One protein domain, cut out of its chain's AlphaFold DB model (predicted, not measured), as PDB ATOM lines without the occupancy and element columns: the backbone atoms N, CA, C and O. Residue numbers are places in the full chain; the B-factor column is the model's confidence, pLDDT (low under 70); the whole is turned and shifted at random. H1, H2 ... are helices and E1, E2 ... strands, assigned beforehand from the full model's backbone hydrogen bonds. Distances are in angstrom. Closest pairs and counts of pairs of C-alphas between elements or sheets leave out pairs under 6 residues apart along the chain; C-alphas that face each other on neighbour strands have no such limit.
ATOM      1  N   GLY A   2      -5.841  20.298 -53.852       78.88
ATOM      2  CA  GLY A   2      -4.691  21.220 -53.787       78.88
ATOM      3  C   GLY A   2      -3.326  20.540 -53.609       78.88
ATOM      4  O   GLY A   2      -2.406  20.836 -54.366       78.88
ATOM      5  N   ASP A   3      -3.210  19.566 -52.702       85.69
ATOM      6  CA  ASP A   3      -1.927  18.890 -52.442       85.69
ATOM      7  C   ASP A   3      -1.391  18.126 -53.661       85.69
ATOM      8  O   ASP A   3      -0.209  18.228 -53.980       85.69
ATOM      9  N   TYR A   4      -2.257  17.438 -54.414       87.00
ATOM     10  CA  TYR A   4      -1.860  16.730 -55.638       87.00
ATOM     11  C   TYR A   4      -1.329  17.672 -56.725       87.00
ATOM     12  O   TYR A   4      -0.397  17.313 -57.447       87.00
ATOM     13  N   ILE A   5      -1.880  18.886 -56.823       90.31
ATOM     14  CA  ILE A   5      -1.389  19.914 -57.750       90.31
ATOM     15  C   ILE A   5       0.018  20.351 -57.334       90.31
ATOM     16  O   ILE A   5       0.914  20.404 -58.176       90.31
ATOM     17  N   VAL A   6       0.243  20.606 -56.041       89.62
ATOM     18  CA  VAL A   6       1.565  20.996 -55.527       89.62
ATOM     19  C   VAL A   6       2.587  19.879 -55.735       89.62
ATOM     20  O   VAL A   6       3.687  20.149 -56.218       89.62
ATOM     21  N   ILE A   7       2.223  18.625 -55.458       91.94
ATOM     22  CA  ILE A   7       3.068  17.455 -55.737       91.94
ATOM     23  C   ILE A   7       3.443  17.413 -57.224       91.94
ATOM     24  O   ILE A   7       4.623  17.288 -57.552       91.94
ATOM     25  N   GLY A   8       2.467  17.579 -58.123       90.44
ATOM     26  CA  GLY A   8       2.702  17.627 -59.566       90.44
ATOM     27  C   GLY A   8       3.673  18.738 -59.973       90.44
ATOM     28  O   GLY A   8       4.631  18.482 -60.704       90.44
ATOM     29  N   ILE A   9       3.490  19.952 -59.446       92.50
ATOM     30  CA  ILE A   9       4.374  21.098 -59.712       92.50
ATOM     31  C   ILE A   9       5.800  20.820 -59.225       92.50
ATOM     32  O   ILE A   9       6.756  21.060 -59.964       92.50
ATOM     33  N   VAL A  10       5.966  20.288 -58.011       93.25
ATOM     34  CA  VAL A  10       7.293  19.977 -57.460       93.25
ATOM     35  C   VAL A  10       7.983  18.885 -58.279       93.25
ATOM     36  O   VAL A  10       9.171  19.009 -58.566       93.25
ATOM     37  N   LEU A  11       7.258  17.855 -58.726       91.38
ATOM     38  CA  LEU A  11       7.811  16.817 -59.599       91.38
ATOM     39  C   LEU A  11       8.285  17.390 -60.939       91.38
ATOM     40  O   LEU A  11       9.410  17.112 -61.361       91.38
ATOM     41  N   VAL A  12       7.473  18.239 -61.577       93.06
ATOM     42  CA  VAL A  12       7.861  18.936 -62.812       93.06
ATOM     43  C   VAL A  12       9.107  19.787 -62.572       93.06
ATOM     44  O   VAL A  12      10.056  19.720 -63.352       93.06
ATOM     45  N   PHE A  13       9.162  20.528 -61.466       91.19
ATOM     46  CA  PHE A  13      10.314  21.350 -61.110       91.19
ATOM     47  C   PHE A  13      11.592  20.522 -60.906       91.19
ATOM     48  O   PHE A  13      12.649  20.892 -61.416       91.19
ATOM     49  N   VAL A  14      11.506  19.376 -60.221       92.44
ATOM     50  CA  VAL A  14      12.631  18.444 -60.027       92.44
ATOM     51  C   VAL A  14      13.173  17.950 -61.367       92.44
ATOM     52  O   VAL A  14      14.393  17.934 -61.573       92.44
ATOM     53  N   VAL A  15      12.289  17.568 -62.290       90.88
ATOM     54  CA  VAL A  15      12.677  17.099 -63.628       90.88
ATOM     55  C   VAL A  15      13.310  18.232 -64.431       90.88
ATOM     56  O   VAL A  15      14.408  18.054 -64.964       90.88
ATOM     57  N   LEU A  16      12.670  19.404 -64.470       90.25
ATOM     58  CA  LEU A  16      13.165  20.572 -65.197       90.25
ATOM     59  C   LEU A  16      14.549  20.983 -64.709       90.25
ATOM     60  O   LEU A  16      15.469  21.068 -65.522       90.25
ATOM     61  N   MET A  17      14.716  21.154 -63.392       88.19
ATOM     62  CA  MET A  17      16.011  21.477 -62.799       88.19
ATOM     63  C   MET A  17      17.059  20.457 -63.237       88.19
ATOM     64  O   MET A  17      18.096  20.843 -63.757       88.19
ATOM     65  N   SER A  18      16.763  19.161 -63.186       88.00
ATOM     66  CA  SER A  18      17.727  18.101 -63.522       88.00
ATOM     67  C   SER A  18      18.233  18.097 -64.972       88.00
ATOM     68  O   SER A  18      19.289  17.517 -65.245       88.00
ATOM     69  N   ILE A  19      17.509  18.718 -65.906       88.06
ATOM     70  CA  ILE A  19      17.832  18.716 -67.343       88.06
ATOM     71  C   ILE A  19      18.464  20.047 -67.788       88.06
ATOM     72  O   ILE A  19      19.015  20.118 -68.891       88.06
ATOM     73  N   LEU A  20      18.454  21.080 -66.936       87.00
ATOM     74  CA  LEU A  20      18.953  22.405 -67.296       87.00
ATOM     75  C   LEU A  20      20.390  22.366 -67.848       87.00
ATOM     76  O   LEU A  20      21.262  21.646 -67.342       87.00
ATOM     77  N   PRO A  21      20.684  23.174 -68.880       84.44
ATOM     78  CA  PRO A  21      22.030  23.280 -69.409       84.44
ATOM     79  C   PRO A  21      22.948  23.985 -68.399       84.44
ATOM     80  O   PRO A  21      22.558  24.912 -67.688       84.44
ATOM     81  N   LYS A  22      24.220  23.577 -68.382       82.06
ATOM     82  CA  LYS A  22      25.261  24.103 -67.484       82.06
ATOM     83  C   LYS A  22      25.347  25.642 -67.385       82.06
ATOM     84  O   LYS A  22      25.506  26.117 -66.263       82.06
ATOM     85  N   PRO A  23      25.250  26.440 -68.472       84.56
ATOM     86  CA  PRO A  23      25.259  27.902 -68.355       84.56
ATOM     87  C   PRO A  23      24.108  28.442 -67.498       84.56
ATOM     88  O   PRO A  23      24.341  29.298 -66.648       84.56
ATOM     89  N   VAL A  24      22.898  27.895 -67.654       84.81
ATOM     90  CA  VAL A  24      21.727  28.280 -66.850       84.81
ATOM     91  C   VAL A  24      21.931  27.862 -65.397       84.81
ATOM     92  O   VAL A  24      21.736  28.657 -64.481       84.81
ATOM     93  N   TYR A  25      22.435  26.646 -65.186       83.00
ATOM     94  CA  TYR A  25      22.784  26.153 -63.858       83.00
ATOM     95  C   TYR A  25      23.787  27.056 -63.136       83.00
ATOM     96  O   TYR A  25      23.593  27.399 -61.969       83.00
ATOM     97  N   ASN A  26      24.846  27.472 -63.831       84.25
ATOM     98  CA  ASN A  26      25.841  28.392 -63.296       84.25
ATOM     99  C   ASN A  26      25.219  29.749 -62.964       84.25
ATOM    100  O   ASN A  26      25.516  30.282 -61.903       84.25
ATOM    101  N   ALA A  27      24.354  30.293 -63.824       85.38
ATOM    102  CA  ALA A  27      23.695  31.574 -63.578       85.38
ATOM    103  C   ALA A  27      22.854  31.551 -62.290       85.38
ATOM    104  O   ALA A  27      23.014  32.428 -61.445       85.38
ATOM    105  N   ILE A  28      22.041  30.506 -62.099       84.50
ATOM    106  CA  ILE A  28      21.171  30.354 -60.922       84.50
ATOM    107  C   ILE A  28      21.996  30.127 -59.647       84.50
ATOM    108  O   ILE A  28      21.703  30.683 -58.592       84.50
ATOM    109  N   THR A  29      23.045  29.307 -59.728       83.12
ATOM    110  CA  THR A  29      23.755  28.818 -58.535       83.12
ATOM    111  C   THR A  29      24.987  29.635 -58.140       83.12
ATOM    112  O   THR A  29      25.522  29.439 -57.047       83.12
ATOM    113  N   ARG A  30      25.447  30.579 -58.977       80.81
ATOM    114  CA  ARG A  30      26.686  31.350 -58.743       80.81
ATOM    115  C   ARG A  30      26.691  32.062 -57.394       80.81
ATOM    116  O   ARG A  30      27.670  31.939 -56.655       80.81
ATOM    117  N   ALA A  31      25.594  32.745 -57.064       82.81
ATOM    118  CA  ALA A  31      25.437  33.477 -55.807       82.81
ATOM    119  C   ALA A  31      25.478  32.553 -54.573       82.81
ATOM    120  O   ALA A  31      25.996  32.931 -53.525       82.81
ATOM    121  N   PHE A  32      25.019  31.307 -54.718       85.38
ATOM    122  CA  PHE A  32      24.892  30.329 -53.632       85.38
ATOM    123  C   PHE A  32      26.123  29.424 -53.464       85.38
ATOM    124  O   PHE A  32      26.187  28.609 -52.545       85.38
ATOM    125  N   SER A  33      27.147  29.567 -54.315       77.75
ATOM    126  CA  SER A  33      28.363  28.745 -54.226       77.75
ATOM    127  C   SER A  33      29.263  29.098 -53.036       77.75
ATOM    128  O   SER A  33      30.172  28.334 -52.713       77.75
ATOM    129  N   MET A  34      29.062  30.264 -52.409       79.56
ATOM    130  CA  MET A  34      29.796  30.754 -51.229       79.56
ATOM    131  C   MET A  34      31.337  30.640 -51.306       79.56
ATOM    132  O   MET A  34      32.008  30.714 -50.283       79.56
ATOM    133  N   HIS A  35      31.912  30.464 -52.502       78.44
ATOM    134  CA  HIS A  35      33.337  30.278 -52.810       78.44
ATOM    135  C   HIS A  35      34.215  29.834 -51.619       78.44
ATOM    136  O   HIS A  35      34.031  28.735 -51.085       78.44
ATOM    137  N   LYS A  36      35.184  30.665 -51.209       75.94
ATOM    138  CA  LYS A  36      36.060  30.432 -50.046       75.94
ATOM    139  C   LYS A  36      35.524  31.067 -48.756       75.94
ATOM    140  O   LYS A  36      36.140  30.909 -47.705       75.94
ATOM    141  N   ASN A  37      34.393  31.767 -48.814       79.50
ATOM    142  CA  ASN A  37      33.870  32.519 -47.677       79.50
ATOM    143  C   ASN A  37      33.529  31.566 -46.530       79.50
ATOM    144  O   ASN A  37      32.855  30.560 -46.728       79.50
ATOM    145  N   GLY A  38      34.013  31.864 -45.326       75.50
ATOM    146  CA  GLY A  38      33.765  31.032 -44.149       75.50
ATOM    147  C   GLY A  38      34.600  29.753 -44.044       75.50
ATOM    148  O   GLY A  38      34.494  29.084 -43.022       75.50
ATOM    149  N   ILE A  39      35.454  29.421 -45.023       83.62
ATOM    150  CA  ILE A  39      36.427  28.330 -44.868       83.62
ATOM    151  C   ILE A  39      37.618  28.859 -44.068       83.62
ATOM    152  O   ILE A  39      38.278  29.813 -44.482       83.62
ATOM    153  N   ARG A  40      37.905  28.241 -42.921       82.31
ATOM    154  CA  ARG A  40      39.009  28.614 -42.029       82.31
ATOM    155  C   ARG A  40      39.918  27.417 -41.788       82.31
ATOM    156  O   ARG A  40      39.456  26.285 -41.690       82.31
ATOM    157  N   ARG A  41      41.224  27.661 -41.677       81.56
ATOM    158  CA  ARG A  41      42.199  26.639 -41.279       81.56
ATOM    159  C   ARG A  41      42.458  26.774 -39.785       81.56
ATOM    160  O   ARG A  41      42.913  27.822 -39.336       81.56
ATOM    161  N   ILE A  42      42.183  25.724 -39.021       80.88
ATOM    162  CA  ILE A  42      42.476  25.687 -37.591       80.88
ATOM    163  C   ILE A  42      43.871  25.093 -37.422       80.88
ATOM    164  O   ILE A  42      44.067  23.886 -37.563       80.88
ATOM    165  N   GLN A  43      44.852  25.951 -37.135       76.19
ATOM    166  CA  GLN A  43      46.260  25.550 -37.042       76.19
ATOM    167  C   GLN A  43      46.495  24.476 -35.971       76.19
ATOM    168  O   GLN A  43      47.175  23.493 -36.255       76.19
ATOM    169  N   LYS A  44      45.861  24.611 -34.795       81.06
ATOM    170  CA  LYS A  44      46.000  23.678 -33.661       81.06
ATOM    171  C   LYS A  44      45.702  22.221 -34.032       81.06
ATOM    172  O   LYS A  44      46.403  21.325 -33.583       81.06
ATOM    173  N   TYR A  45      44.692  21.994 -34.870       77.50
ATOM    174  CA  TYR A  45      44.263  20.650 -35.274       77.50
ATOM    175  C   TYR A  45      44.708  20.281 -36.694       77.50
ATOM    176  O   TYR A  45      44.379  19.205 -37.177       77.50
ATOM    177  N   ARG A  46      45.434  21.173 -37.387       76.62
ATOM    178  CA  ARG A  46      45.800  21.048 -38.809       76.62
ATOM    179  C   ARG A  46      44.611  20.713 -39.729       76.62
ATOM    180  O   ARG A  46      44.806  20.137 -40.794       76.62
ATOM    181  N   THR A  47      43.397  21.127 -39.365       77.56
ATOM    182  CA  THR A  47      42.162  20.851 -40.116       77.56
ATOM    183  C   THR A  47      41.571  22.116 -40.740       77.56
ATOM    184  O   THR A  47      41.870  23.242 -40.331       77.56
ATOM    185  N   THR A  48      40.733  21.944 -41.761       81.88
ATOM    186  CA  THR A  48      39.912  23.008 -42.352       81.88
ATOM    187  C   THR A  48      38.463  22.854 -41.907       81.88
ATOM    188  O   THR A  48      37.934  21.749 -41.817       81.88
ATOM    189  N   THR A  49      37.810  23.971 -41.605       83.38
ATOM    190  CA  THR A  49      36.414  24.004 -41.166       83.38
ATOM    191  C   THR A  49      35.618  24.998 -41.997       83.38
ATOM    192  O   THR A  49      36.144  26.012 -42.452       83.38
ATOM    193  N   ASP A  50      34.338  24.694 -42.213       86.81
ATOM    194  CA  ASP A  50      33.386  25.599 -42.857       86.81
ATOM    195  C   ASP A  50      32.495  26.228 -41.781       86.81
ATOM    196  O   ASP A  50      31.553  25.606 -41.281       86.81
ATOM    197  N   SER A  51      32.819  27.463 -41.397       87.31
ATOM    198  CA  SER A  51      32.071  28.212 -40.391       87.31
ATOM    199  C   SER A  51      30.645  28.526 -40.842       87.31
ATOM    200  O   SER A  51      29.753  28.521 -40.002       87.31
ATOM    201  N   ILE A  52      30.406  28.747 -42.142       88.00
ATOM    202  CA  ILE A  52      29.055  29.036 -42.652       88.00
ATOM    203  C   ILE A  52      28.207  27.770 -42.614       88.00
ATOM    204  O   ILE A  52      27.100  27.796 -42.087       88.00
ATOM    205  N   GLY A  53      28.736  26.651 -43.114       87.31
ATOM    206  CA  GLY A  53      28.027  25.373 -43.072       87.31
ATOM    207  C   GLY A  53      27.680  24.953 -41.640       87.31
ATOM    208  O   GLY A  53      26.571  24.496 -41.383       87.31
ATOM    209  N   ASN A  54      28.597  25.156 -40.689       91.50
ATOM    210  CA  ASN A  54      28.337  24.873 -39.275       91.50
ATOM    211  C   ASN A  54      27.323  25.846 -38.649       91.50
ATOM    212  O   ASN A  54      26.473  25.401 -37.882       91.50
ATOM    213  N   LEU A  55      27.375  27.139 -38.988       92.31
ATOM    214  CA  LEU A  55      26.389  28.120 -38.528       92.31
ATOM    215  C   LEU A  55      24.986  27.762 -39.029       92.31
ATOM    216  O   LEU A  55      24.048  27.724 -38.241       92.31
ATOM    217  N   MET A  56      24.850  27.443 -40.317       93.81
ATOM    218  CA  MET A  56      23.564  27.082 -40.916       93.81
ATOM    219  C   MET A  56      23.018  25.759 -40.376       93.81
ATOM    220  O   MET A  56      21.814  25.641 -40.167       93.81
ATOM    221  N   LEU A  57      23.888  24.787 -40.067       92.69
ATOM    222  CA  LEU A  57      23.502  23.593 -39.308       92.69
ATOM    223  C   LEU A  57      22.969  23.966 -37.920       92.69
ATOM    224  O   LEU A  57      21.911  23.481 -37.539       92.69
ATOM    225  N   GLY A  58      23.656  24.850 -37.192       92.44
ATOM    226  CA  GLY A  58      23.200  25.339 -35.888       92.44
ATOM    227  C   GLY A  58      21.831  26.016 -35.965       92.44
ATOM    228  O   GLY A  58      20.930  25.655 -35.213       92.44
ATOM    229  N   ILE A  59      21.642  26.921 -36.931       93.81
ATOM    230  CA  ILE A  59      20.355  27.583 -37.194       93.81
ATOM    231  C   ILE A  59      19.273  26.548 -37.519       93.81
ATOM    232  O   ILE A  59      18.175  26.637 -36.981       93.81
ATOM    233  N   SER A  60      19.587  25.539 -38.338       93.94
ATOM    234  CA  SER A  60      18.647  24.464 -38.680       93.94
ATOM    235  C   SER A  60      18.191  23.699 -37.438       93.94
ATOM    236  O   SER A  60      17.001  23.452 -37.280       93.94
ATOM    237  N   ILE A  61      19.120  23.351 -36.542       93.56
ATOM    238  CA  ILE A  61      18.817  22.624 -35.302       93.56
ATOM    239  C   ILE A  61      17.911  23.467 -34.402       93.56
ATOM    240  O   ILE A  61      16.861  22.992 -33.980       93.56
ATOM    241  N   VAL A  62      18.288  24.723 -34.146       93.81
ATOM    242  CA  VAL A  62      17.505  25.634 -33.298       93.81
ATOM    243  C   VAL A  62      16.108  25.835 -33.882       93.81
ATOM    244  O   VAL A  62      15.121  25.692 -33.166       93.81
ATOM    245  N   PHE A  63      16.011  26.082 -35.192       93.19
ATOM    246  CA  PHE A  63      14.729  26.218 -35.874       93.19
ATOM    247  C   PHE A  63      13.864  24.966 -35.694       93.19
ATOM    248  O   PHE A  63      12.717  25.087 -35.291       93.19
ATOM    249  N   CYS A  64      14.401  23.765 -35.929       92.25
ATOM    250  CA  CYS A  64      13.621  22.522 -35.865       92.25
ATOM    251  C   CYS A  64      13.221  22.109 -34.442       92.25
ATOM    252  O   CYS A  64      12.296  21.320 -34.294       92.25
ATOM    253  N   ILE A  65      13.888  22.621 -33.406       91.19
ATOM    254  CA  ILE A  65      13.473  22.415 -32.010       91.19
ATOM    255  C   ILE A  65      12.349  23.391 -31.651       91.19
ATOM    256  O   ILE A  65      11.348  22.995 -31.064       91.19
ATOM    257  N   PHE A  66      12.483  24.662 -32.027       90.94
ATOM    258  CA  PHE A  66      11.569  25.720 -31.588       90.94
ATOM    259  C   PHE A  66      10.513  26.113 -32.627       90.94
ATOM    260  O   PHE A  66       9.820  27.111 -32.445       90.94
ATOM    261  N   TYR A  67      10.359  25.344 -33.708       91.94
ATOM    262  CA  TYR A  67       9.524  25.735 -34.847       91.94
ATOM    263  C   TYR A  67       8.066  26.021 -34.455       91.94
ATOM    264  O   TYR A  67       7.457  26.928 -35.012       91.94
ATOM    265  N   CYS A  68       7.509  25.283 -33.490       88.50
ATOM    266  CA  CYS A  68       6.114  25.425 -33.066       88.50
ATOM    267  C   CYS A  68       5.813  26.779 -32.400       88.50
ATOM    268  O   CYS A  68       4.666  27.213 -32.409       88.50
ATOM    269  N   PHE A  69       6.838  27.473 -31.894       88.50
ATOM    270  CA  PHE A  69       6.726  28.815 -31.313       88.50
ATOM    271  C   PHE A  69       6.836  29.932 -32.359       88.50
ATOM    272  O   PHE A  69       6.641  31.103 -32.036       88.50
ATOM    273  N   ILE A  70       7.177  29.595 -33.604       88.81
ATOM    274  CA  ILE A  70       7.415  30.569 -34.664       88.81
ATOM    275  C   ILE A  70       6.144  30.691 -35.516       88.81
ATOM    276  O   ILE A  70       5.713  29.707 -36.129       88.81
ATOM    277  N   PRO A  71       5.536  31.885 -35.621       86.12
ATOM    278  CA  PRO A  71       4.400  32.078 -36.507       86.12
ATOM    279  C   PRO A  71       4.825  31.836 -37.959       86.12
ATOM    280  O   PRO A  71       5.915  32.224 -38.378       86.12
ATOM    281  N   PHE A  72       3.958  31.185 -38.737       86.75
ATOM    282  CA  PHE A  72       4.226  30.834 -40.137       86.75
ATOM    283  C   PHE A  72       5.495  29.979 -40.344       86.75
ATOM    284  O   PHE A  72       6.141  30.069 -41.392       86.75
ATOM    285  N   TYR A  73       5.850  29.120 -39.377       90.81
ATOM    286  CA  TYR A  73       7.050  28.276 -39.451       90.81
ATOM    287  C   TYR A  73       7.153  27.473 -40.755       90.81
ATOM    288  O   TYR A  73       8.243  27.379 -41.310       90.81
ATOM    289  N   SER A  74       6.048  26.950 -41.299       90.50
ATOM    290  CA  SER A  74       6.061  26.185 -42.557       90.50
ATOM    291  C   SER A  74       6.542  27.027 -43.743       90.50
ATOM    292  O   SER A  74       7.298  26.547 -44.585       90.50
ATOM    293  N   PHE A  75       6.161  28.306 -43.791       91.12
ATOM    294  CA  PHE A  75       6.601  29.231 -44.837       91.12
ATOM    295  C   PHE A  75       8.084  29.585 -44.686       91.12
ATOM    296  O   PHE A  75       8.846  29.503 -45.653       91.12
ATOM    297  N   LEU A  76       8.517  29.911 -43.463       93.62
ATOM    298  CA  LEU A  76       9.923  30.202 -43.164       93.62
ATOM    299  C   LEU A  76      10.824  28.997 -43.445       93.62
ATOM    300  O   LEU A  76      11.884  29.150 -44.055       93.62
ATOM    301  N   TYR A  77      10.375  27.799 -43.067       94.81
ATOM    302  CA  TYR A  77      11.040  26.548 -43.405       94.81
ATOM    303  C   TYR A  77      11.144  26.383 -44.919       94.81
ATOM    304  O   TYR A  77      12.226  26.086 -45.413       94.81
ATOM    305  N   GLY A  78      10.066  26.631 -45.671       94.38
ATOM    306  CA  GLY A  78      10.071  26.560 -47.132       94.38
ATOM    307  C   GLY A  78      11.132  27.464 -47.769       94.38
ATOM    308  O   GLY A  78      11.925  26.996 -48.588       94.38
ATOM    309  N   ILE A  79      11.219  28.730 -47.347       94.38
ATOM    310  CA  ILE A  79      12.258  29.662 -47.821       94.38
ATOM    311  C   ILE A  79      13.650  29.143 -47.460       94.38
ATOM    312  O   ILE A  79      14.533  29.064 -48.319       94.38
ATOM    313  N   PHE A  80      13.857  28.773 -46.196       95.31
ATOM    314  CA  PHE A  80      15.156  28.312 -45.720       95.31
ATOM    315  C   PHE A  80      15.602  27.023 -46.422       95.31
ATOM    316  O   PHE A  80      16.772  26.874 -46.785       95.31
ATOM    317  N   PHE A  81      14.662  26.124 -46.698       96.50
ATOM    318  CA  PHE A  81      14.875  24.902 -47.453       96.50
ATOM    319  C   PHE A  81      15.286  25.197 -48.896       96.50
ATOM    320  O   PHE A  81      16.269  24.630 -49.371       96.50
ATOM    321  N   ILE A  82      14.597  26.112 -49.586       94.38
ATOM    322  CA  ILE A  82      14.940  26.506 -50.963       94.38
ATOM    323  C   ILE A  82      16.358  27.084 -51.014       94.38
ATOM    324  O   ILE A  82      17.155  26.683 -51.862       94.38
ATOM    325  N   VAL A  83      16.720  27.965 -50.078       93.94
ATOM    326  CA  VAL A  83      18.085  28.512 -49.991       93.94
ATOM    327  C   VAL A  83      19.108  27.401 -49.741       93.94
ATOM    328  O   VAL A  83      20.142  27.346 -50.411       93.94
ATOM    329  N   SER A  84      18.813  26.477 -48.825       95.31
ATOM    330  CA  SER A  84      19.673  25.324 -48.521       95.31
ATOM    331  C   SER A  84      19.863  24.416 -49.743       95.31
ATOM    332  O   SER A  84      20.979  23.980 -50.038       95.31
ATOM    333  N   HIS A  85      18.791  24.190 -50.504       94.81
ATOM    334  CA  HIS A  85      18.806  23.434 -51.747       94.81
ATOM    335  C   HIS A  85      19.677  24.104 -52.813       94.81
ATOM    336  O   HIS A  85      20.548  23.447 -53.383       94.81
ATOM    337  N   LEU A  86      19.502  25.409 -53.048       93.25
ATOM    338  CA  LEU A  86      20.293  26.165 -54.024       93.25
ATOM    339  C   LEU A  86      21.788  26.164 -53.675       93.25
ATOM    340  O   LEU A  86      22.627  25.991 -54.561       93.25
ATOM    341  N   CYS A  87      22.127  26.277 -52.388       93.00
ATOM    342  CA  CYS A  87      23.497  26.135 -51.892       93.00
ATOM    343  C   CYS A  87      24.074  24.748 -52.200       93.00
ATOM    344  O   CYS A  87      25.169  24.638 -52.761       93.00
ATOM    345  N   LEU A  88      23.343  23.679 -51.868       93.25
ATOM    346  CA  LEU A  88      23.767  22.307 -52.153       93.25
ATOM    347  C   LEU A  88      23.976  22.085 -53.658       93.25
ATOM    348  O   LEU A  88      24.989  21.516 -54.071       93.25
ATOM    349  N   LEU A  89      23.046  22.580 -54.468       91.94
ATOM    350  CA  LEU A  89      23.055  22.465 -55.921       91.94
ATOM    351  C   LEU A  89      24.246  23.205 -56.546       91.94
ATOM    352  O   LEU A  89      24.897  22.679 -57.452       91.94
ATOM    353  N   ALA A  90      24.601  24.376 -56.007       90.62
ATOM    354  CA  ALA A  90      25.793  25.120 -56.402       90.62
ATOM    355  C   ALA A  90      27.078  24.305 -56.211       90.62
ATOM    356  O   ALA A  90      27.934  24.266 -57.102       90.62
ATOM    357  N   GLN A  91      27.211  23.617 -55.074       89.75
ATOM    358  CA  GLN A  91      28.381  22.773 -54.818       89.75
ATOM    359  C   GLN A  91      28.381  21.513 -55.668       89.75
ATOM    360  O   GLN A  91      29.421  21.165 -56.227       89.75
ATOM    361  N   ALA A  92      27.228  20.861 -55.821       89.94
ATOM    362  CA  ALA A  92      27.093  19.681 -56.666       89.94
ATOM    363  C   ALA A  92      27.528  19.982 -58.109       89.94
ATOM    364  O   ALA A  92      28.341  19.251 -58.680       89.94
ATOM    365  N   ASN A  93      27.076  21.104 -58.676       89.12
ATOM    366  CA  ASN A  93      27.474  21.561 -60.008       89.12
ATOM    367  C   ASN A  93      28.982  21.881 -60.095       89.12
ATOM    368  O   ASN A  93      29.677  21.453 -61.023       89.12
ATOM    369  N   ARG A  94      29.537  22.575 -59.092       87.44
ATOM    370  CA  ARG A  94      30.973  22.891 -59.042       87.44
ATOM    371  C   ARG A  94      31.841  21.632 -58.991       87.44
ATOM    372  O   ARG A  94      32.770  21.501 -59.786       87.44
ATOM    373  N   VAL A  95      31.542  20.697 -58.094       87.00
ATOM    374  CA  VAL A  95      32.329  19.468 -57.896       87.00
ATOM    375  C   VAL A  95      32.243  18.537 -59.108       87.00
ATOM    376  O   VAL A  95      33.223  17.891 -59.482       87.00
ATOM    377  N   THR A  96      31.093  18.498 -59.780       86.88
ATOM    378  CA  THR A  96      30.882  17.654 -60.966       86.88
ATOM    379  C   THR A  96      31.342  18.297 -62.274       86.88
ATOM    380  O   THR A  96      31.357  17.636 -63.309       86.88
ATOM    381  N   THR A  97      31.810  19.551 -62.250       83.62
ATOM    382  CA  THR A  97      32.211  20.304 -63.452       83.62
ATOM    383  C   THR A  97      33.280  19.601 -64.290       83.62
ATOM    384  O   THR A  97      33.238  19.730 -65.512       83.62
ATOM    385  N   LYS A  98      34.212  18.884 -63.646       83.44
ATOM    386  CA  LYS A  98      35.309  18.137 -64.291       83.44
ATOM    387  C   LYS A  98      35.026  16.633 -64.427       83.44
ATOM    388  O   LYS A  98      35.926  15.871 -64.762       83.44
ATOM    389  N   LYS A  99      33.815  16.181 -64.091       85.38
ATOM    390  CA  LYS A  99      33.428  14.765 -64.134       85.38
ATOM    391  C   LYS A  99      32.720  14.440 -65.458       85.38
ATOM    392  O   LYS A  99      32.190  15.350 -66.100       85.38
ATOM    393  N   PRO A 100      32.675  13.156 -65.862       86.75
ATOM    394  CA  PRO A 100      31.874  12.708 -66.996       86.75
ATOM    395  C   PRO A 100      30.432  13.219 -66.916       86.75
ATOM    396  O   PRO A 100      29.829  13.250 -65.840       86.75
ATOM    397  N   LYS A 101      29.860  13.572 -68.073       85.25
ATOM    398  CA  LYS A 101      28.513  14.162 -68.180       85.25
ATOM    399  C   LYS A 101      27.440  13.318 -67.486       85.25
ATOM    400  O   LYS A 101      26.548  13.874 -66.856       85.25
ATOM    401  N   GLN A 102      27.544  11.991 -67.582       86.00
ATOM    402  CA  GLN A 102      26.614  11.061 -66.944       86.00
ATOM    403  C   GLN A 102      26.660  11.172 -65.415       86.00
ATOM    404  O   GLN A 102      25.626  11.379 -64.793       86.00
ATOM    405  N   ILE A 103      27.860  11.159 -64.823       86.69
ATOM    406  CA  ILE A 103      28.061  11.314 -63.374       86.69
ATOM    407  C   ILE A 103      27.496  12.651 -62.888       86.69
ATOM    408  O   ILE A 103      26.766  12.690 -61.900       86.69
ATOM    409  N   ALA A 104      27.793  13.742 -63.599       87.31
ATOM    410  CA  ALA A 104      27.299  15.069 -63.242       87.31
ATOM    411  C   ALA A 104      25.763  15.127 -63.226       87.31
ATOM    412  O   ALA A 104      25.171  15.574 -62.243       87.31
ATOM    413  N   LYS A 105      25.118  14.610 -64.278       88.56
ATOM    414  CA  LYS A 105      23.655  14.561 -64.374       88.56
ATOM    415  C   LYS A 105      23.026  13.711 -63.277       88.56
ATOM    416  O   LYS A 105      22.043  14.141 -62.689       88.56
ATOM    417  N   THR A 106      23.589  12.546 -62.962       90.56
ATOM    418  CA  THR A 106      23.053  11.676 -61.906       90.56
ATOM    419  C   THR A 106      23.148  12.319 -60.523       90.56
ATOM    420  O   THR A 106      22.192  12.242 -59.758       90.56
ATOM    421  N   VAL A 107      24.267  12.980 -60.198       90.25
ATOM    422  CA  VAL A 107      24.428  13.692 -58.915       90.25
ATOM    423  C   VAL A 107      23.399  14.811 -58.786       90.25
ATOM    424  O   VAL A 107      22.743  14.930 -57.752       90.25
ATOM    425  N   ILE A 108      23.229  15.609 -59.842       91.56
ATOM    426  CA  ILE A 108      22.247  16.695 -59.878       91.56
ATOM    427  C   ILE A 108      20.824  16.137 -59.748       91.56
ATOM    428  O   ILE A 108      20.069  16.593 -58.895       91.56
ATOM    429  N   PHE A 109      20.486  15.107 -60.526       93.44
ATOM    430  CA  PHE A 109      19.174  14.468 -60.495       93.44
ATOM    431  C   PHE A 109      18.827  13.929 -59.104       93.44
ATOM    432  O   PHE A 109      17.804  14.307 -58.543       93.44
ATOM    433  N   LEU A 110      19.700  13.119 -58.495       93.88
ATOM    434  CA  LEU A 110      19.458  12.562 -57.159       93.88
ATOM    435  C   LEU A 110      19.368  13.649 -56.082       93.88
ATOM    436  O   LEU A 110      18.583  13.520 -55.146       93.88
ATOM    437  N   THR A 111      20.136  14.733 -56.223       93.31
ATOM    438  CA  THR A 111      20.052  15.894 -55.326       93.31
ATOM    439  C   THR A 111      18.694  16.589 -55.439       93.31
ATOM    440  O   THR A 111      18.100  16.928 -54.416       93.31
ATOM    441  N   ASN A 112      18.179  16.765 -56.658       95.06
ATOM    442  CA  ASN A 112      16.869  17.371 -56.897       95.06
ATOM    443  C   ASN A 112      15.729  16.460 -56.426       95.06
ATOM    444  O   ASN A 112      14.817  16.941 -55.764       95.06
ATOM    445  N   VAL A 113      15.793  15.152 -56.698       95.69
ATOM    446  CA  VAL A 113      14.784  14.184 -56.229       95.69
ATOM    447  C   VAL A 113      14.732  14.161 -54.705       95.69
ATOM    448  O   VAL A 113      13.650  14.278 -54.133       95.69
ATOM    449  N   PHE A 114      15.889  14.091 -54.039       95.81
ATOM    450  CA  PHE A 114      15.953  14.174 -52.580       95.81
ATOM    451  C   PHE A 114      15.342  15.473 -52.053       95.81
ATOM    452  O   PHE A 114      14.558  15.433 -51.106       95.81
ATOM    453  N   ALA A 115      15.664  16.611 -52.673       95.62
ATOM    454  CA  ALA A 115      15.117  17.901 -52.276       95.62
ATOM    455  C   ALA A 115      13.595  17.973 -52.464       95.62
ATOM    456  O   ALA A 115      12.902  18.399 -51.549       95.62
ATOM    457  N   GLY A 116      13.069  17.520 -53.604       95.56
ATOM    458  CA  GLY A 116      11.633  17.545 -53.887       95.56
ATOM    459  C   GLY A 116      10.832  16.657 -52.938       95.56
ATOM    460  O   GLY A 116       9.870  17.117 -52.333       95.56
ATOM    461  N   VAL A 117      11.274  15.412 -52.739       95.56
ATOM    462  CA  VAL A 117      10.641  14.479 -51.793       95.56
ATOM    463  C   VAL A 117      10.686  15.030 -50.369       95.56
ATOM    464  O   VAL A 117       9.676  15.023 -49.673       95.56
ATOM    465  N   SER A 118      11.837  15.560 -49.952       96.12
ATOM    466  CA  SER A 118      11.993  16.161 -48.626       96.12
ATOM    467  C   SER A 118      11.138  17.401 -48.430       96.12
ATOM    468  O   SER A 118      10.590  17.580 -47.352       96.12
ATOM    469  N   PHE A 119      10.999  18.241 -49.453       95.50
ATOM    470  CA  PHE A 119      10.148  19.424 -49.399       95.50
ATOM    471  C   PHE A 119       8.677  19.037 -49.232       95.50
ATOM    472  O   PHE A 119       8.005  19.548 -48.339       95.50
ATOM    473  N   LEU A 120       8.197  18.093 -50.049       95.00
ATOM    474  CA  LEU A 120       6.817  17.608 -49.992       95.00
ATOM    475  C   LEU A 120       6.509  16.906 -48.666       95.00
ATOM    476  O   LEU A 120       5.460  17.143 -48.075       95.00
ATOM    477  N   GLY A 121       7.431  16.068 -48.192       92.69
ATOM    478  CA  GLY A 121       7.294  15.351 -46.930       92.69
ATOM    479  C   GLY A 121       7.293  16.275 -45.718       92.69
ATOM    480  O   GLY A 121       6.377  16.236 -44.901       92.69
ATOM    481  N   ALA A 122       8.282  17.165 -45.638       93.06
ATOM    482  CA  ALA A 122       8.419  18.114 -44.543       93.06
ATOM    483  C   ALA A 122       7.228  19.076 -44.442       93.06
ATOM    484  O   ALA A 122       6.753  19.343 -43.343       93.06
ATOM    485  N   LEU A 123       6.723  19.587 -45.566       93.00
ATOM    486  CA  LEU A 123       5.587  20.514 -45.570       93.00
ATOM    487  C   LEU A 123       4.217  19.826 -45.492       93.00
ATOM    488  O   LEU A 123       3.206  20.507 -45.599       93.00
ATOM    489  N   GLY A 124       4.174  18.505 -45.304       90.12
ATOM    490  CA  GLY A 124       2.934  17.769 -45.059       90.12
ATOM    491  C   GLY A 124       2.113  17.424 -46.306       90.12
ATOM    492  O   GLY A 124       1.052  16.817 -46.198       90.12
ATOM    493  N   PHE A 125       2.609  17.711 -47.512       92.00
ATOM    494  CA  PHE A 125       1.897  17.373 -48.751       92.00
ATOM    495  C   PHE A 125       1.757  15.860 -48.966       92.00
ATOM    496  O   PHE A 125       0.838  15.425 -49.654       92.00
ATOM    497  N   LEU A 126       2.645  15.052 -48.378       90.00
ATOM    498  CA  LEU A 126       2.589  13.586 -48.461       90.00
ATOM    499  C   LEU A 126       1.753  12.926 -47.351       90.00
ATOM    500  O   LEU A 126       1.481  11.735 -47.448       90.00
ATOM    501  N   ASN A 127       1.345  13.675 -46.321       87.12
ATOM    502  CA  ASN A 127       0.593  13.159 -45.167       87.12
ATOM    503  C   ASN A 127      -0.730  13.889 -44.915       87.12
ATOM    504  O   ASN A 127      -1.292  13.790 -43.827       87.12
ATOM    505  N   GLY A 128      -1.201  14.670 -45.889       86.69
ATOM    506  CA  GLY A 128      -2.438  15.441 -45.760       86.69
ATOM    507  C   GLY A 128      -2.392  16.488 -44.647       86.69
ATOM    508  O   GLY A 128      -3.421  16.786 -44.047       86.69
ATOM    509  N   HIS A 129      -1.207  17.030 -44.348       89.12
ATOM    510  CA  HIS A 129      -0.987  18.027 -43.296       89.12
ATOM    511  C   HIS A 129      -1.390  17.546 -41.895       89.12
ATOM    512  O   HIS A 129      -1.757  18.356 -41.038       89.12
ATOM    513  N   ALA A 130      -1.283  16.235 -41.634       85.50
ATOM    514  CA  ALA A 130      -1.709  15.599 -40.384       85.50
ATOM    515  C   ALA A 130      -1.128  16.262 -39.123       85.50
ATOM    516  O   ALA A 130      -1.765  16.283 -38.068       85.50
ATOM    517  N   SER A 131       0.072  16.837 -39.221       84.56
ATOM    518  CA  SER A 131       0.747  17.457 -38.087       84.56
ATOM    519  C   SER A 131       0.219  18.845 -37.718       84.56
ATOM    520  O   SER A 131       0.300  19.225 -36.552       84.56
ATOM    521  N   VAL A 132      -0.386  19.593 -38.648       84.69
ATOM    522  CA  VAL A 132      -0.675  21.029 -38.470       84.69
ATOM    523  C   VAL A 132      -1.642  21.288 -37.315       84.69
ATOM    524  O   VAL A 132      -1.332  22.056 -36.404       84.69
ATOM    525  N   ALA A 133      -2.797  20.619 -37.313       82.62
ATOM    526  CA  ALA A 133      -3.794  20.783 -36.253       82.62
ATOM    527  C   ALA A 133      -3.283  20.257 -34.900       82.62
ATOM    528  O   ALA A 133      -3.526  20.858 -33.854       82.62
ATOM    529  N   VAL A 134      -2.527  19.158 -34.924       86.69
ATOM    530  CA  VAL A 134      -2.005  18.496 -33.723       86.69
ATOM    531  C   VAL A 134      -0.907  19.333 -33.051       86.69
ATOM    532  O   VAL A 134      -0.838  19.387 -31.826       86.69
ATOM    533  N   ILE A 135      -0.092  20.049 -33.828       89.00
ATOM    534  CA  ILE A 135       0.935  20.966 -33.310       89.00
ATOM    535  C   ILE A 135       0.303  22.198 -32.660       89.00
ATOM    536  O   ILE A 135       0.775  22.647 -31.617       89.00
ATOM    537  N   ASN A 136      -0.790  22.725 -33.218       87.12
ATOM    538  CA  ASN A 136      -1.523  23.817 -32.575       87.12
ATOM    539  C   ASN A 136      -2.085  23.375 -31.216       87.12
ATOM    540  O   ASN A 136      -1.988  24.115 -30.238       87.12
ATOM    541  N   GLN A 137      -2.599  22.146 -31.134       87.81
ATOM    542  CA  GLN A 137      -3.044  21.572 -29.866       87.81
ATOM    543  C   GLN A 137      -1.881  21.396 -28.877       87.81
ATOM    544  O   GLN A 137      -2.012  21.769 -27.713       87.81
ATOM    545  N   GLY A 166       9.354  17.806 -36.210       91.88
ATOM    546  CA  GLY A 166      10.679  18.391 -35.999       91.88
ATOM    547  C   GLY A 166      11.788  17.568 -36.662       91.88
ATOM    548  O   GLY A 166      12.662  18.127 -37.324       91.88
ATOM    549  N   ALA A 167      11.723  16.237 -36.576       92.25
ATOM    550  CA  ALA A 167      12.651  15.334 -37.255       92.25
ATOM    551  C   ALA A 167      12.525  15.405 -38.788       92.25
ATOM    552  O   ALA A 167      13.548  15.431 -39.479       92.25
ATOM    553  N   LEU A 168      11.303  15.500 -39.325       92.94
ATOM    554  CA  LEU A 168      11.046  15.688 -40.760       92.94
ATOM    555  C   LEU A 168      11.577  17.026 -41.291       92.94
ATOM    556  O   LEU A 168      12.009  17.087 -42.439       92.94
ATOM    557  N   PHE A 169      11.602  18.078 -40.469       94.50
ATOM    558  CA  PHE A 169      12.276  19.336 -40.803       94.50
ATOM    559  C   PHE A 169      13.799  19.229 -40.699       94.50
ATOM    560  O   PHE A 169      14.539  19.675 -41.580       94.50
ATOM    561  N   MET A 170      14.287  18.621 -39.622       94.62
ATOM    562  CA  MET A 170      15.709  18.575 -39.312       94.62
ATOM    563  C   MET A 170      16.477  17.697 -40.294       94.62
ATOM    564  O   MET A 170      17.560  18.076 -40.741       94.62
ATOM    565  N   PHE A 171      15.938  16.525 -40.631       94.06
ATOM    566  CA  PHE A 171      16.654  15.513 -41.399       94.06
ATOM    567  C   PHE A 171      17.093  16.028 -42.780       94.06
ATOM    568  O   PHE A 171      18.292  15.964 -43.077       94.06
ATOM    569  N   PRO A 172      16.218  16.631 -43.609       94.69
ATOM    570  CA  PRO A 172      16.633  17.179 -44.892       94.69
ATOM    571  C   PRO A 172      17.649  18.315 -44.776       94.69
ATOM    572  O   PRO A 172      18.673  18.286 -45.463       94.69
ATOM    573  N   LEU A 173      17.413  19.284 -43.885       95.69
ATOM    574  CA  LEU A 173      18.315  20.422 -43.688       95.69
ATOM    575  C   LEU A 173      19.698  19.954 -43.229       95.69
ATOM    576  O   LEU A 173      20.719  20.376 -43.780       95.69
ATOM    577  N   PHE A 174      19.746  19.025 -42.275       94.00
ATOM    578  CA  PHE A 174      20.991  18.448 -41.786       94.00
ATOM    579  C   PHE A 174      21.765  17.752 -42.908       94.00
ATOM    580  O   PHE A 174      22.970  17.977 -43.063       94.00
ATOM    581  N   ILE A 175      21.089  16.932 -43.717       92.88
ATOM    582  CA  ILE A 175      21.705  16.226 -44.842       92.88
ATOM    583  C   ILE A 175      22.210  17.210 -45.901       92.88
ATOM    584  O   ILE A 175      23.336  17.034 -46.380       92.88
ATOM    585  N   MET A 176      21.430  18.242 -46.238       94.38
ATOM    586  CA  MET A 176      21.803  19.257 -47.224       94.38
ATOM    587  C   MET A 176      23.034  20.043 -46.785       94.38
ATOM    588  O   MET A 176      24.034  20.069 -47.506       94.38
ATOM    589  N   TRP A 177      23.015  20.619 -45.583       94.00
ATOM    590  CA  TRP A 177      24.138  21.409 -45.079       94.00
ATOM    591  C   TRP A 177      25.380  20.556 -44.807       94.00
ATOM    592  O   TRP A 177      26.505  20.997 -45.054       94.00
ATOM    593  N   SER A 178      25.205  19.302 -44.383       90.25
ATOM    594  CA  SER A 178      26.318  18.361 -44.230       90.25
ATOM    595  C   SER A 178      26.962  17.996 -45.569       90.25
ATOM    596  O   SER A 178      28.189  17.918 -45.648       90.25
ATOM    597  N   HIS A 179      26.170  17.777 -46.624       89.88
ATOM    598  CA  HIS A 179      26.699  17.527 -47.968       89.88
ATOM    599  C   HIS A 179      27.344  18.769 -48.571       89.88
ATOM    600  O   HIS A 179      28.418  18.660 -49.156       89.88
ATOM    601  N   PHE A 180      26.731  19.938 -48.392       90.81
ATOM    602  CA  PHE A 180      27.287  21.219 -48.812       90.81
ATOM    603  C   PHE A 180      28.671  21.449 -48.198       90.81
ATOM    604  O   PHE A 180      29.648  21.639 -48.925       90.81
ATOM    605  N   LYS A 181      28.771  21.350 -46.866       90.19
ATOM    606  CA  LYS A 181      30.029  21.484 -46.121       90.19
ATOM    607  C   LYS A 181      31.086  20.512 -46.633       90.19
ATOM    608  O   LYS A 181      32.218  20.906 -46.897       90.19
ATOM    609  N   TYR A 182      30.708  19.248 -46.792       86.62
ATOM    610  CA  TYR A 182      31.613  18.210 -47.268       86.62
ATOM    611  C   TYR A 182      32.149  18.513 -48.675       86.62
ATOM    612  O   TYR A 182      33.361  18.549 -48.879       86.62
ATOM    613  N   MET A 183      31.262  18.815 -49.629       87.25
ATOM    614  CA  MET A 183      31.647  19.132 -51.010       87.25
ATOM    615  C   MET A 183      32.560  20.357 -51.094       87.25
ATOM    616  O   MET A 183      33.427  20.414 -51.963       87.25
ATOM    617  N   ARG A 184      32.411  21.329 -50.187       86.69
ATOM    618  CA  ARG A 184      33.294  22.503 -50.124       86.69
ATOM    619  C   ARG A 184      34.683  22.193 -49.590       86.69
ATOM    620  O   ARG A 184      35.649  22.756 -50.102       86.69
ATOM    621  N   LEU A 185      34.777  21.353 -48.562       85.56
ATOM    622  CA  LEU A 185      36.044  21.040 -47.901       85.56
ATOM    623  C   LEU A 185      36.877  20.037 -48.703       85.56
ATOM    624  O   LEU A 185      38.077  20.240 -48.859       85.56
ATOM    625  N   GLU A 186      36.245  18.996 -49.248       81.81
ATOM    626  CA  GLU A 186      36.941  17.909 -49.947       81.81
ATOM    627  C   GLU A 186      36.914  18.046 -51.474       81.81
ATOM    628  O   GLU A 186      37.625  17.327 -52.175       81.81
ATOM    629  N   ASN A 187      36.117  18.978 -52.013       79.81
ATOM    630  CA  ASN A 187      35.933  19.172 -53.457       79.81
ATOM    631  C   ASN A 187      35.558  17.862 -54.189       79.81
ATOM    632  O   ASN A 187      35.942  17.630 -55.338       79.81
ATOM    633  N   SER A 188      34.810  17.000 -53.499       76.56
ATOM    634  CA  SER A 188      34.402  15.665 -53.927       76.56
ATOM    635  C   SER A 188      32.939  15.415 -53.549       76.56
ATOM    636  O   SER A 188      32.368  16.086 -52.688       76.56
ATOM    637  N   VAL A 189      32.299  14.463 -54.227       71.25
ATOM    638  CA  VAL A 189      30.969  13.985 -53.832       71.25
ATOM    639  C   VAL A 189      31.166  12.981 -52.698       71.25
ATOM    640  O   VAL A 189      32.111  12.203 -52.747       71.25
ATOM    641  N   LYS A 190      30.299  13.006 -51.676       59.12
ATOM    642  CA  LYS A 190      30.418  12.207 -50.441       59.12
ATOM    643  C   LYS A 190      30.256  10.707 -50.691       59.12
ATOM    644  O   LYS A 190      29.191  10.163 -50.401       59.12
ATOM    645  N   ALA A 191      31.300  10.088 -51.240       55.50
ATOM    646  CA  ALA A 191      31.521   8.659 -51.414       55.50
ATOM    647  C   ALA A 191      32.889   8.404 -52.081       55.50
ATOM    648  O   ALA A 191      33.250   9.083 -53.039       55.50
ATOM    649  N   VAL A 192      33.613   7.371 -51.631       56.59
ATOM    650  CA  VAL A 192      34.855   6.898 -52.282       56.59
ATOM    651  C   VAL A 192      34.578   6.419 -53.720       56.59
ATOM    652  O   VAL A 192      35.416   6.579 -54.603       56.59
ATOM    653  N   TYR A 193      33.365   5.906 -53.969       71.00
ATOM    654  CA  TYR A 193      32.914   5.380 -55.257       71.00
ATOM    655  C   TYR A 193      31.567   5.982 -55.673       71.00
ATOM    656  O   TYR A 193      30.690   6.236 -54.853       71.00
ATOM    657  N   PHE A 194      31.352   6.173 -56.973       80.44
ATOM    658  CA  PHE A 194      30.109   6.760 -57.486       80.44
ATOM    659  C   PHE A 194      28.859   5.903 -57.192       80.44
ATOM    660  O   PHE A 194      27.799   6.444 -56.890       80.44
ATOM    661  N   VAL A 195      28.982   4.571 -57.204       84.38
ATOM    662  CA  VAL A 195      27.867   3.649 -56.911       84.38
ATOM    663  C   VAL A 195      27.377   3.787 -55.466       84.38
ATOM    664  O   VAL A 195      26.173   3.835 -55.224       84.38
ATOM    665  N   THR A 196      28.289   3.928 -54.499       84.75
ATOM    666  CA  THR A 196      27.903   4.076 -53.088       84.75
ATOM    667  C   THR A 196      27.208   5.410 -52.821       84.75
ATOM    668  O   THR A 196      26.335   5.477 -51.957       84.75
ATOM    669  N   TYR A 197      27.500   6.451 -53.611       86.00
ATOM    670  CA  TYR A 197      26.714   7.686 -53.593       86.00
ATOM    671  C   TYR A 197      25.261   7.453 -54.032       86.00
ATOM    672  O   TYR A 197      24.351   7.920 -53.349       86.00
ATOM    673  N   ILE A 198      25.031   6.713 -55.124       89.44
ATOM    674  CA  ILE A 198      23.673   6.413 -55.615       89.44
ATOM    675  C   ILE A 198      22.875   5.664 -54.546       89.44
ATOM    676  O   ILE A 198      21.790   6.110 -54.178       89.44
ATOM    677  N   ILE A 199      23.439   4.579 -54.006       91.44
ATOM    678  CA  ILE A 199      22.792   3.756 -52.970       91.44
ATOM    679  C   ILE A 199      22.417   4.617 -51.763       91.44
ATOM    680  O   ILE A 199      21.279   4.586 -51.300       91.44
ATOM    681  N   LYS A 200      23.352   5.442 -51.286       90.94
ATOM    682  CA  LYS A 200      23.116   6.336 -50.157       90.94
ATOM    683  C   LYS A 200      21.994   7.336 -50.435       90.94
ATOM    684  O   LYS A 200      21.162   7.552 -49.563       90.94
ATOM    685  N   MET A 201      21.967   7.964 -51.609       93.06
ATOM    686  CA  MET A 201      20.920   8.938 -51.938       93.06
ATOM    687  C   MET A 201      19.543   8.276 -52.025       93.06
ATOM    688  O   MET A 201      18.591   8.813 -51.466       93.06
ATOM    689  N   LEU A 202      19.444   7.102 -52.655       94.19
ATOM    690  CA  LEU A 202      18.195   6.334 -52.715       94.19
ATOM    691  C   LEU A 202      17.713   5.928 -51.318       94.19
ATOM    692  O   LEU A 202      16.538   6.092 -51.007       94.19
ATOM    693  N   PHE A 203      18.626   5.482 -50.453       94.00
ATOM    694  CA  PHE A 203      18.314   5.152 -49.064       94.00
ATOM    695  C   PHE A 203      17.777   6.362 -48.284       94.00
ATOM    696  O   PHE A 203      16.762   6.257 -47.601       94.00
ATOM    697  N   LEU A 204      18.408   7.533 -48.428       93.88
ATOM    698  CA  LEU A 204      17.944   8.769 -47.788       93.88
ATOM    699  C   LEU A 204      16.559   9.200 -48.298       93.88
ATOM    700  O   LEU A 204      15.729   9.620 -47.499       93.88
ATOM    701  N   ILE A 205      16.300   9.075 -49.605       94.81
ATOM    702  CA  ILE A 205      14.985   9.356 -50.205       94.81
ATOM    703  C   ILE A 205      13.922   8.413 -49.631       94.81
ATOM    704  O   ILE A 205      12.853   8.867 -49.230       94.81
ATOM    705  N   MET A 206      14.226   7.116 -49.561       94.06
ATOM    706  CA  MET A 206      13.319   6.103 -49.027       94.06
ATOM    707  C   MET A 206      12.971   6.370 -47.560       94.06
ATOM    708  O   MET A 206      11.797   6.330 -47.213       94.06
ATOM    709  N   ILE A 207      13.956   6.715 -46.719       92.31
ATOM    710  CA  ILE A 207      13.704   7.100 -45.320       92.31
ATOM    711  C   ILE A 207      12.700   8.249 -45.259       92.31
ATOM    712  O   ILE A 207      11.704   8.153 -44.547       92.31
ATOM    713  N   VAL A 208      12.934   9.322 -46.018       93.69
ATOM    714  CA  VAL A 208      12.042  10.485 -46.002       93.69
ATOM    715  C   VAL A 208      10.635  10.097 -46.445       93.69
ATOM    716  O   VAL A 208       9.684  10.504 -45.788       93.69
ATOM    717  N   LEU A 209      10.483   9.285 -47.496       93.00
ATOM    718  CA  LEU A 209       9.174   8.799 -47.946       93.00
ATOM    719  C   LEU A 209       8.463   7.972 -46.873       93.00
ATOM    720  O   LEU A 209       7.300   8.235 -46.589       93.00
ATOM    721  N   CYS A 210       9.153   7.014 -46.252       90.56
ATOM    722  CA  CYS A 210       8.575   6.172 -45.206       90.56
ATOM    723  C   CYS A 210       8.086   7.007 -44.017       90.56
ATOM    724  O   CYS A 210       6.958   6.831 -43.564       90.56
ATOM    725  N   PHE A 211       8.908   7.946 -43.544       88.50
ATOM    726  CA  PHE A 211       8.521   8.825 -42.442       88.50
ATOM    727  C   PHE A 211       7.410   9.796 -42.840       88.50
ATOM    728  O   PHE A 211       6.522  10.069 -42.041       88.50
ATOM    729  N   SER A 212       7.440  10.299 -44.072       90.31
ATOM    730  CA  SER A 212       6.446  11.262 -44.535       90.31
ATOM    731  C   SER A 212       5.086  10.607 -44.723       90.31
ATOM    732  O   SER A 212       4.112  11.164 -44.251       90.31
ATOM    733  N   CYS A 213       5.002   9.432 -45.348       89.00
ATOM    734  CA  CYS A 213       3.718   8.793 -45.641       89.00
ATOM    735  C   CYS A 213       3.173   7.936 -44.488       89.00
ATOM    736  O   CYS A 213       1.966   7.793 -44.387       89.00
ATOM    737  N   GLY A 214       4.031   7.330 -43.658       83.88
ATOM    738  CA  GLY A 214       3.599   6.292 -42.709       83.88
ATOM    739  C   GLY A 214       3.733   6.635 -41.226       83.88
ATOM    740  O   GLY A 214       3.070   6.006 -40.406       83.88
TER     741      GLY A 214
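Overview. This is residues 2 to 137 and 166 to 214 of the 232 residues of an uncharacterized protein of Holdemanella porci (UniProt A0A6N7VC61). Look for a bundle of five long helices, H3, H4, H5, H7 and H8, running up and down, each against the one before it in the chain, with H4 and H7 at its core. H1 packs along H5, H2 crosses H4 steeply, the small hairpin of E1 and E2 sits at one end beside H7, and short H6 lies beyond the other end. The 185 printed residues hold eight named helices and two strands, in the order H1, H2, E1, E2, H3 to H8; the sheet E1 - E2 is antiparallel and the class is mostly helix. The whole is compact, with a radius of gyration of the C-alphas of 16.8 A and spans of 49 by 40 by 30 A.

Arrangement. Begin at the sheet: E1, residues 39 to 42, and E2, residues 47 to 50, form an antiparallel hairpin, with N 40 and O 49 2.9 A apart and N 49 and O 40 2.8 A apart, both within hydrogen-bond range. From Asp 50 look to Lys 181 of H7, residues 166 to 186; these closest C-alphas of E2 and H7 are 6.2 A apart. H7 and H5, residues 101 to 122, are the hubs, touching four helices each. H7 touches H3, residues 51 to 69, at Gly 166 and Cys 64, 5.1 A between closest C-alphas, opposite ways at a shallow tilt of 4 degrees. H7 touches H4, residues 73 to 96, at Phe 180 and Leu 88, 5.0 A, the same way at a shallow tilt of 25 degrees. H4 and H5 form a helical hairpin, closest at Thr 96 and Ala 104, 5.0 A. H5 touches H8, residues 194 to 214, at Gly 121 and Ser 212, 4.8 A, and H1, residues 2 to 19, at Phe 109 and Ser 18, 4.9 A. H7 and H8, a helical hairpin, only just touch, with 3 pairs of C-alphas within 8 A, the closest Leu 168 and Ser 212, 7.4 A. H2, residues 22 to 33, touches residues 83 to 93 of H4 alone, at a steep tilt of 61 degrees, closest at Thr 29 and Ala 90, 4.7 A. H6, residues 130 to 137, touches no helix but is near H3, the C-alphas of Ile 135 and Cys 68 being 6.8 A apart. Each O i to N i+4 pair is within hydrogen-bond range in H1, H4, H5 and H8, against 6 of 8 in H2, 13 of 15 in H3, 3 of 4 in H6 and 15 of 17 in H7.

Along the chain. Find C-alpha 2 at (-4.691, 21.220, -53.787), where H1 begins its 26.4 A. H3, 26.9 A long, has a kink of 37 degrees near residue 63. H4 runs 33.8 A from C-alpha 73 at (7.050, 28.276, -39.451), H5 31.3 A and H7 29.7 A. H8 runs 30.4 A to C-alpha 214 at (3.599, 6.292, -42.709).

Size, cuts and confidence. The farthest C-alphas, Gly 2 and Lys 44, are 54.6 A apart. Residues 138 to 165 are not printed, and C-alphas 137 and 166 stand 15.4 A apart across this cut. Of the links printed whole, H5 to H6 and H7 to H8 are short, the others tight. Look at residues 190 to 192 for pLDDT under 70; the mean of the printed part is 88.2.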